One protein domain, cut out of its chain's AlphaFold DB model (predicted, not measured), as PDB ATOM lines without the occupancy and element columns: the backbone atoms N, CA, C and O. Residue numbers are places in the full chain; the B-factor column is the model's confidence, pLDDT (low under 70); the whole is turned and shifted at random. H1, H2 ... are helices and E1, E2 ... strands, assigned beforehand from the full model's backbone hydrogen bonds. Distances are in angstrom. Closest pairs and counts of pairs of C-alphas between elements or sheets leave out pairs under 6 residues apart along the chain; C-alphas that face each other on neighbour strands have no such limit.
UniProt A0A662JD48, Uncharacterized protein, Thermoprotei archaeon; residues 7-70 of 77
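AT A GLANCE: This is residues 7 to 70 of the 77 residues of an uncharacterized protein of Thermoprotei archaeon (UniProt A0A662JD48). A long, strongly twisted ribbon of three strands, made mostly by the hairpin E2 and E3, has E1 beside part of E3 and H1 packed over one face of that same part. The far part of the hairpin with its link, residues 43 to 53, makes one end of the length, and the short H2 makes the other. The printed part has 64 residues with two named helices and three named strands, in the order E1, H1, E2, E3, H2; the sheet order is E1, E3, E2, all antiparallel. The class is mixed, helices and strands; the whole is loose, with a radius of gyration of the C-alphas of 14.7 A and spans of 48 by 18 by 18 A.

IN THESE COORDINATES: E3, residues 54 to 65, is 33.6 A long. E2, residues 30 to 42, is 29.8 A long and bends by 74 degrees at residue 39. E1, residues 7 to 12, is 16.3 A long and begins at C-alpha 7 (177.720, 185.504, 172.541). H1, residues 15 to 27, is 18.4 A long. H2, residues 66 to 70, is 6.0 A long and ends at C-alpha 70 (180.528, 186.357, 156.462).

HOW THE PARTS SIT: E3 is the inner strand. It is antiparallel to E2 at 161 degrees, with N 40 and O 56 2.8 A apart, and to E1 at 149 degrees, with N 9 and O 61 3.1 A apart, both within hydrogen-bond range. H1 is on the sheet at a height over the sheet of 7.9 A and runs along the strands, at 15 degrees to E3 on the local plane. The closest C-alphas of H1 and E2, those of Thr 22 and Ala 32, are 5.7 A apart. E1, H1 and E2 form a split strand-helix-strand unit, two strands that run the same way with E3 between them, and its crossover is right-handed. H2 only grazes the sheet, with residues 66 to 69, and is apart from H1. In H1 and H2 every O i to N i+4 pair is within hydrogen-bond range.

THE WHOLE: The two C-alphas farthest apart, those of Val 50 and Ala 70, are 48.6 A apart. The link from E2 to E3 is long, with 11 residues; the other links are tight. The printed part has no cut, and no printed residue is under 70 in pLDDT.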
ATOM      1  N   VAL A   7     177.649 185.429 171.076       95.25
ATOM      2  CA  VAL A   7     177.720 185.504 172.541       95.25
ATOM      3  C   VAL A   7     177.892 186.960 172.961       95.25
ATOM      4  O   VAL A   7     178.684 187.685 172.365       95.25
ATOM      5  N   TYR A   8     177.177 187.371 174.005       96.62
ATOM      6  CA  TYR A   8     177.330 188.681 174.632       96.62
ATOM      7  C   TYR A   8     177.927 188.501 176.021       96.62
ATOM      8  O   TYR A   8     177.481 187.633 176.769       96.62
ATOM      9  N   SER A   9     178.940 189.290 176.363       96.69
ATOM     10  CA  SER A   9     179.625 189.155 177.650       96.69
ATOM     11  C   SER A   9     180.273 190.462 178.084       96.69
ATOM     12  O   SER A   9     180.737 191.243 177.252       96.69
ATOM     13  N   LEU A  10     180.332 190.685 179.395       97.44
ATOM     14  CA  LEU A  10     181.013 191.824 180.001       97.44
ATOM     15  C   LEU A  10     182.417 191.416 180.434       97.44
ATOM     16  O   LEU A  10     182.600 190.426 181.138       97.44
ATOM     17  N   HIS A  11     183.409 192.216 180.058       97.19
ATOM     18  CA  HIS A  11     184.794 192.014 180.471       97.19
ATOM     19  C   HIS A  11     185.388 193.316 180.993       97.19
ATOM     20  O   HIS A  11     185.028 194.399 180.541       97.19
ATOM     21  N   LYS A  12     186.308 193.230 181.958       96.25
ATOM     22  CA  LYS A  12     186.944 194.411 182.549       96.25
ATOM     23  C   LYS A  12     187.645 195.244 181.470       96.25
ATOM     24  O   LYS A  12     188.453 194.720 180.703       96.25
ATOM     25  N   ARG A  13     187.395 196.554 181.465       96.81
ATOM     26  CA  ARG A  13     188.055 197.502 180.567       96.81
ATOM     27  C   ARG A  13     189.478 197.755 181.045       96.81
ATOM     28  O   ARG A  13     189.755 198.676 181.806       96.81
ATOM     29  N   VAL A  14     190.393 196.914 180.588       96.88
ATOM     30  CA  VAL A  14     191.836 197.138 180.685       96.88
ATOM     31  C   VAL A  14     192.479 196.719 179.374       96.88
ATOM     32  O   VAL A  14     192.043 195.760 178.738       96.88
ATOM     33  N   GLU A  15     193.527 197.428 178.961       96.69
ATOM     34  CA  GLU A  15     194.153 197.225 177.651       96.69
ATOM     35  C   GLU A  15     194.642 195.778 177.454       96.69
ATOM     36  O   GLU A  15     194.409 195.175 176.409       96.69
ATOM     37  N   GLY A  16     195.219 195.175 178.500       97.75
ATOM     38  CA  GLY A  16     195.624 193.767 178.491       97.75
ATOM     39  C   GLY A  16     194.459 192.802 178.251       97.75
ATOM     40  O   GLY A  16     194.603 191.865 177.471       97.75
ATOM     41  N   SER A  17     193.290 193.070 178.844       96.31
ATOM     42  CA  SER A  17     192.081 192.261 178.644       96.31
ATOM     43  C   SER A  17     191.567 192.401 177.218       96.31
ATOM     44  O   SER A  17     191.257 191.396 176.589       96.31
ATOM     45  N   ARG A  18     191.537 193.626 176.672       97.94
ATOM     46  CA  ARG A  18     191.124 193.857 175.281       97.94
ATOM     47  C   ARG A  18     192.016 193.091 174.309       97.94
ATOM     48  O   ARG A  18     191.506 192.351 173.476       97.94
ATOM     49  N   ARG A  19     193.342 193.202 174.463       98.12
ATOM     50  CA  ARG A  19     194.309 192.475 173.622       98.12
ATOM     51  C   ARG A  19     194.157 190.961 173.742       98.12
ATOM     52  O   ARG A  19     194.169 190.278 172.724       98.12
ATOM     53  N   PHE A  20     194.028 190.441 174.963       98.19
ATOM     54  CA  PHE A  20     193.869 189.007 175.202       98.19
ATOM     55  C   PHE A  20     192.583 188.466 174.569       98.19
ATOM     56  O   PHE A  20     192.641 187.510 173.802       98.19
ATOM     57  N   ILE A  21     191.442 189.104 174.849       97.94
ATOM     58  CA  ILE A  21     190.128 188.672 174.361       97.94
ATOM     59  C   ILE A  21     190.089 188.692 172.837       97.94
ATOM     60  O   ILE A  21     189.668 187.706 172.238       97.94
ATOM     61  N   THR A  22     190.550 189.777 172.208       96.94
ATOM     62  CA  THR A  22     190.577 189.879 170.744       96.94
ATOM     63  C   THR A  22     191.397 188.743 170.134       96.94
ATOM     64  O   THR A  22     190.863 187.996 169.320       96.94
ATOM     65  N   LYS A  23     192.635 188.527 170.605       97.94
ATOM     66  CA  LYS A  23     193.505 187.451 170.096       97.94
ATOM     67  C   LYS A  23     192.917 186.058 170.308       97.94
ATOM     68  O   LYS A  23     193.001 185.212 169.421       97.94
ATOM     69  N   LEU A  24     192.330 185.809 171.479       97.38
ATOM     70  CA  LEU A  24     191.714 184.521 171.787       97.38
ATOM     71  C   LEU A  24     190.539 184.247 170.845       97.38
ATOM     72  O   LEU A  24     190.473 183.181 170.240       97.38
ATOM     73  N   VAL A  25     189.634 185.211 170.683       96.06
ATOM     74  CA  VAL A  25     188.454 185.057 169.823       96.06
ATOM     75  C   VAL A  25     188.859 184.875 168.358       96.06
ATOM     76  O   VAL A  25     188.298 184.010 167.687       96.06
ATOM     77  N   GLU A  26     189.871 185.605 167.888       95.38
ATOM     78  CA  GLU A  26     190.447 185.429 166.548       95.38
ATOM     79  C   GLU A  26     191.031 184.021 166.357       95.38
ATOM     80  O   GLU A  26     190.704 183.357 165.373       95.38
ATOM     81  N   SER A  27     191.813 183.511 167.320       96.38
ATOM     82  CA  SER A  27     192.371 182.146 167.256       96.38
ATOM     83  C   SER A  27     191.309 181.041 167.257       96.38
ATOM     84  O   SER A  27     191.568 179.936 166.791       96.38
ATOM     85  N   LEU A  28     190.106 181.344 167.753       94.19
ATOM     86  CA  LEU A  28     188.959 180.437 167.781       94.19
ATOM     87  C   LEU A  28     188.046 180.595 166.549       94.19
ATOM     88  O   LEU A  28     186.958 180.020 166.517       94.19
ATOM     89  N   GLY A  29     188.454 181.373 165.539       93.94
ATOM     90  CA  GLY A  29     187.677 181.573 164.313       93.94
ATOM     91  C   GLY A  29     186.459 182.485 164.498       93.94
ATOM     92  O   GLY A  29     185.434 182.312 163.828       93.94
ATOM     93  N   GLY A  30     186.543 183.441 165.422       94.19
ATOM     94  CA  GLY A  30     185.508 184.439 165.662       94.19
ATOM     95  C   GLY A  30     186.017 185.875 165.595       94.19
ATOM     96  O   GLY A  30     187.193 186.155 165.383       94.19
ATOM     97  N   TYR A  31     185.093 186.802 165.836       95.00
ATOM     98  CA  TYR A  31     185.337 188.234 165.911       95.00
ATOM     99  C   TYR A  31     184.773 188.809 167.209       95.00
ATOM    100  O   TYR A  31     183.634 188.519 167.579       95.00
ATOM    101  N   ALA A  32     185.554 189.658 167.876       96.38
ATOM    102  CA  ALA A  32     185.157 190.364 169.087       96.38
ATOM    103  C   ALA A  32     184.839 191.831 168.768       96.38
ATOM    104  O   ALA A  32     185.713 192.585 168.355       96.38
ATOM    105  N   THR A  33     183.590 192.255 168.978       97.00
ATOM    106  CA  THR A  33     183.169 193.662 168.845       97.00
ATOM    107  C   THR A  33     182.859 194.231 170.220       97.00
ATOM    108  O   THR A  33     182.039 193.652 170.926       97.00
ATOM    109  N   ILE A  34     183.439 195.371 170.592       97.88
ATOM    110  CA  ILE A  34     182.970 196.128 171.760       97.88
ATOM    111  C   ILE A  34     181.755 196.943 171.320       97.88
ATOM    112  O   ILE A  34     181.862 197.766 170.417       97.88
ATOM    113  N   LEU A  35     180.603 196.701 171.941       97.94
ATOM    114  CA  LEU A  35     179.366 197.429 171.660       97.94
ATOM    115  C   LEU A  35     179.239 198.697 172.500       97.94
ATOM    116  O   LEU A  35     178.706 199.695 172.031       97.94
ATOM    117  N   ALA A  36     179.704 198.645 173.747       97.69
ATOM    118  CA  ALA A  36     179.622 199.756 174.682       97.69
ATOM    119  C   ALA A  36     180.593 199.564 175.851       97.69
ATOM    120  O   ALA A  36     181.003 198.444 176.162       97.69
ATOM    121  N   THR A  37     180.910 200.669 176.522       97.88
ATOM    122  CA  THR A  37     181.684 200.699 177.764       97.88
ATOM    123  C   THR A  37     180.810 201.274 178.875       97.88
ATOM    124  O   THR A  37     180.174 202.310 178.690       97.88
ATOM    125  N   PHE A  38     180.818 200.635 180.044       96.06
ATOM    126  CA  PHE A  38     180.023 201.040 181.203       96.06
ATOM    127  C   PHE A  38     180.876 201.127 182.466       96.06
ATOM    128  O   PHE A  38     181.914 200.476 182.576       96.06
ATOM    129  N   LYS A  39     180.391 201.884 183.453       96.44
ATOM    130  CA  LYS A  39     180.877 201.841 184.836       96.44
ATOM    131  C   LYS A  39     179.876 201.062 185.681       96.44
ATOM    132  O   LYS A  39     178.755 201.518 185.875       96.44
ATOM    133  N   LEU A  40     180.281 199.903 186.187       93.75
ATOM    134  CA  LEU A  40     179.476 199.090 187.092       93.75
ATOM    135  C   LEU A  40     179.886 199.340 188.535       93.75
ATOM    136  O   LEU A  40     181.073 199.335 188.860       93.75
ATOM    137  N   ARG A  41     178.895 199.520 189.407       91.94
ATOM    138  CA  ARG A  41     179.106 199.520 190.851       91.94
ATOM    139  C   ARG A  41     179.099 198.078 191.342       91.94
ATOM    140  O   ARG A  41     178.059 197.428 191.299       91.94
ATOM    141  N   LEU A  42     180.236 197.597 191.825       89.25
ATOM    142  CA  LEU A  42     180.327 196.309 192.502       89.25
ATOM    143  C   LEU A  42     180.193 196.528 194.014       89.25
ATOM    144  O   LEU A  42     181.000 197.278 194.580       89.25
ATOM    145  N   PRO A  43     179.184 195.929 194.673       88.00
ATOM    146  CA  PRO A  43     179.143 195.887 196.129       88.00
ATOM    147  C   PRO A  43     180.284 194.999 196.659       88.00
ATOM    148  O   PRO A  43     180.898 194.260 195.885       88.00
ATOM    149  N   PRO A  44     180.589 195.048 197.963       86.12
ATOM    150  CA  PRO A  44     181.513 194.114 198.588       86.12
ATOM    151  C   PRO A  44     180.969 192.696 198.406       86.12
ATOM    152  O   PRO A  44     179.930 192.340 198.953       86.12
ATOM    153  N   LEU A  45     181.653 191.908 197.575       83.31
ATOM    154  CA  LEU A  45     181.236 190.542 197.244       83.31
ATOM    155  C   LEU A  45     181.702 189.518 198.289       83.31
ATOM    156  O   LEU A  45     181.213 188.394 198.290       83.31
ATOM    157  N   PHE A  46     182.648 189.890 199.157       82.06
ATOM    158  CA  PHE A  46     183.229 188.995 200.160       82.06
ATOM    159  C   PHE A  46     183.454 189.727 201.484       82.06
ATOM    160  O   PHE A  46     183.759 190.918 201.475       82.06
ATOM    161  N   GLU A  47     183.378 188.997 202.598       80.12
ATOM    162  CA  GLU A  47     183.442 189.534 203.969       80.12
ATOM    163  C   GLU A  47     184.750 190.273 204.291       80.12
ATOM    164  O   GLU A  47     184.759 191.210 205.083       80.12
ATOM    165  N   PHE A  48     185.850 189.907 203.631       86.19
ATOM    166  CA  PHE A  48     187.152 190.560 203.792       86.19
ATOM    167  C   PHE A  48     187.308 191.855 202.967       86.19
ATOM    168  O   PHE A  48     188.378 192.467 202.979       86.19
ATOM    169  N   HIS A  49     186.281 192.294 202.227       80.25
ATOM    170  CA  HIS A  49     186.327 193.575 201.522       80.25
ATOM    171  C   HIS A  49     186.097 194.738 202.486       80.25
ATOM    172  O   HIS A  49     184.979 195.009 202.911       80.25
ATOM    173  N   VAL A  50     187.168 195.484 202.758       76.06
ATOM    174  CA  VAL A  50     187.114 196.733 203.534       76.06
ATOM    175  C   VAL A  50     186.444 197.868 202.733       76.06
ATOM    176  O   VAL A  50     185.833 198.772 203.302       76.06
ATOM    177  N   GLU A  51     186.529 197.831 201.396       80.50
ATOM    178  CA  GLU A  51     185.961 198.851 200.500       80.50
ATOM    179  C   GLU A  51     184.439 198.661 200.314       80.50
ATOM    180  O   GLU A  51     183.980 197.617 199.851       80.50
ATOM    181  N   LYS A  52     183.644 199.696 200.636       76.44
ATOM    182  CA  LYS A  52     182.163 199.645 200.652       76.44
ATOM    183  C   LYS A  52     181.495 199.471 199.285       76.44
ATOM    184  O   LYS A  52     180.328 199.093 199.229       76.44
ATOM    185  N   ALA A  53     182.164 199.846 198.201       83.25
ATOM    186  CA  ALA A  53     181.768 199.585 196.819       83.25
ATOM    187  C   ALA A  53     182.891 200.063 195.900       83.25
ATOM    188  O   ALA A  53     183.462 201.125 196.143       83.25
ATOM    189  N   ARG A  54     183.139 199.337 194.810       88.75
ATOM    190  CA  ARG A  54     184.098 199.748 193.782       88.75
ATOM    191  C   ARG A  54     183.388 199.986 192.458       88.75
ATOM    192  O   ARG A  54     182.602 199.155 192.008       88.75
ATOM    193  N   MET A  55     183.710 201.098 191.804       92.69
ATOM    194  CA  MET A  55     183.330 201.319 190.410       92.69
ATOM    195  C   MET A  55     184.340 200.627 189.496       92.69
ATOM    196  O   MET A  55     185.539 200.888 189.580       92.69
ATOM    197  N   VAL A  56     183.867 199.746 188.619       93.75
ATOM    198  CA  VAL A  56     184.697 199.039 187.637       93.75
ATOM    199  C   VAL A  56     184.227 199.390 186.237       93.75
ATOM    200  O   VAL A  56     183.043 199.293 185.925       93.75
ATOM    201  N   GLU A  57     185.163 199.791 185.384       97.50
ATOM    202  CA  GLU A  57     184.888 199.949 183.960       97.50
ATOM    203  C   GLU A  57     184.880 198.586 183.267       97.50
ATOM    204  O   GLU A  57     185.790 197.770 183.451       97.50
ATOM    205  N   VAL A  58     183.854 198.342 182.459       97.81
ATOM    206  CA  VAL A  58     183.666 197.105 181.698       97.81
ATOM    207  C   VAL A  58     183.298 197.414 180.254       97.81
ATOM    208  O   VAL A  58     182.651 198.419 179.968       97.81
ATOM    209  N   ASP A  59     183.685 196.521 179.357       98.44
ATOM    210  CA  ASP A  59     183.287 196.506 177.959       98.44
ATOM    211  C   ASP A  59     182.251 195.401 177.739       98.44
ATOM    212  O   ASP A  59     182.466 194.251 178.134       98.44
ATOM    213  N   LEU A  60     181.140 195.743 177.088       98.38
ATOM    214  CA  LEU A  60     180.194 194.772 176.553       98.38
ATOM    215  C   LEU A  60     180.674 194.316 175.187       98.38
ATOM    216  O   LEU A  60     180.659 195.077 174.220       98.38
ATOM    217  N   TYR A  61     181.066 193.055 175.120       98.12
ATOM    218  CA  TYR A  61     181.449 192.397 173.891       98.12
ATOM    219  C   TYR A  61     180.265 191.695 173.241       98.12
ATOM    220  O   TYR A  61     179.444 191.078 173.918       98.12
ATOM    221  N   ARG A  62     180.250 191.724 171.910       97.12
ATOM    222  CA  ARG A  62     179.576 190.752 171.056       97.12
ATOM    223  C   ARG A  62     180.637 189.926 170.346       97.12
ATOM    224  O   ARG A  62     181.399 190.456 169.535       97.12
ATOM    225  N   PHE A  63     180.664 188.638 170.645       96.19
ATOM    226  CA  PHE A  63     181.468 187.646 169.949       96.19
ATOM    227  C   PHE A  63     180.616 186.981 168.879       96.19
ATOM    228  O   PHE A  63     179.505 186.544 169.170       96.19
ATOM    229  N   THR A  64     181.127 186.886 167.659       95.50
ATOM    230  CA  THR A  64     180.421 186.261 166.534       95.50
ATOM    231  C   THR A  64     181.384 185.355 165.788       95.50
ATOM    232  O   THR A  64     182.533 185.732 165.573       95.50
ATOM    233  N   ARG A  65     180.938 184.168 165.380       92.06
ATOM    234  CA  ARG A  65     181.752 183.287 164.530       92.06
ATOM    235  C   ARG A  65     181.963 183.891 163.146       92.06
ATOM    236  O   ARG A  65     181.064 184.546 162.614       92.06
ATOM    237  N   ASN A  66     183.108 183.610 162.532       88.44
ATOM    238  CA  ASN A  66     183.423 184.118 161.197       88.44
ATOM    239  C   ASN A  66     182.395 183.673 160.148       88.44
ATOM    240  O   ASN A  66     181.981 184.492 159.336       88.44
ATOM    241  N   GLU A  67     181.911 182.429 160.230       83.62
ATOM    242  CA  GLU A  67     180.866 181.887 159.345       83.62
ATOM    243  C   GLU A  67     179.578 182.729 159.370       83.62
ATOM    244  O   GLU A  67     179.009 183.039 158.329       83.62
ATOM    245  N   VAL A  68     179.162 183.190 160.552       79.12
ATOM    246  CA  VAL A  68     177.945 183.996 160.717       79.12
ATOM    247  C   VAL A  68     178.174 185.446 160.306       79.12
ATOM    248  O   VAL A  68     177.286 186.072 159.733       79.12
ATOM    249  N   LYS A  69     179.374 185.983 160.549       74.31
ATOM    250  CA  LYS A  69     179.737 187.333 160.105       74.31
ATOM    251  C   LYS A  69     179.839 187.421 158.578       74.31
ATOM    252  O   LYS A  69     179.385 188.407 158.015       74.31
ATOM    253  N   ALA A  70     180.397 186.406 157.918       71.94
ATOM    254  CA  ALA A  70     180.528 186.357 156.462       71.94
ATOM    255  C   ALA A  70     179.162 186.330 155.761       71.94
ATOM    256  O   ALA A  70     178.968 187.039 154.784       71.94
TER     257      ALA A  70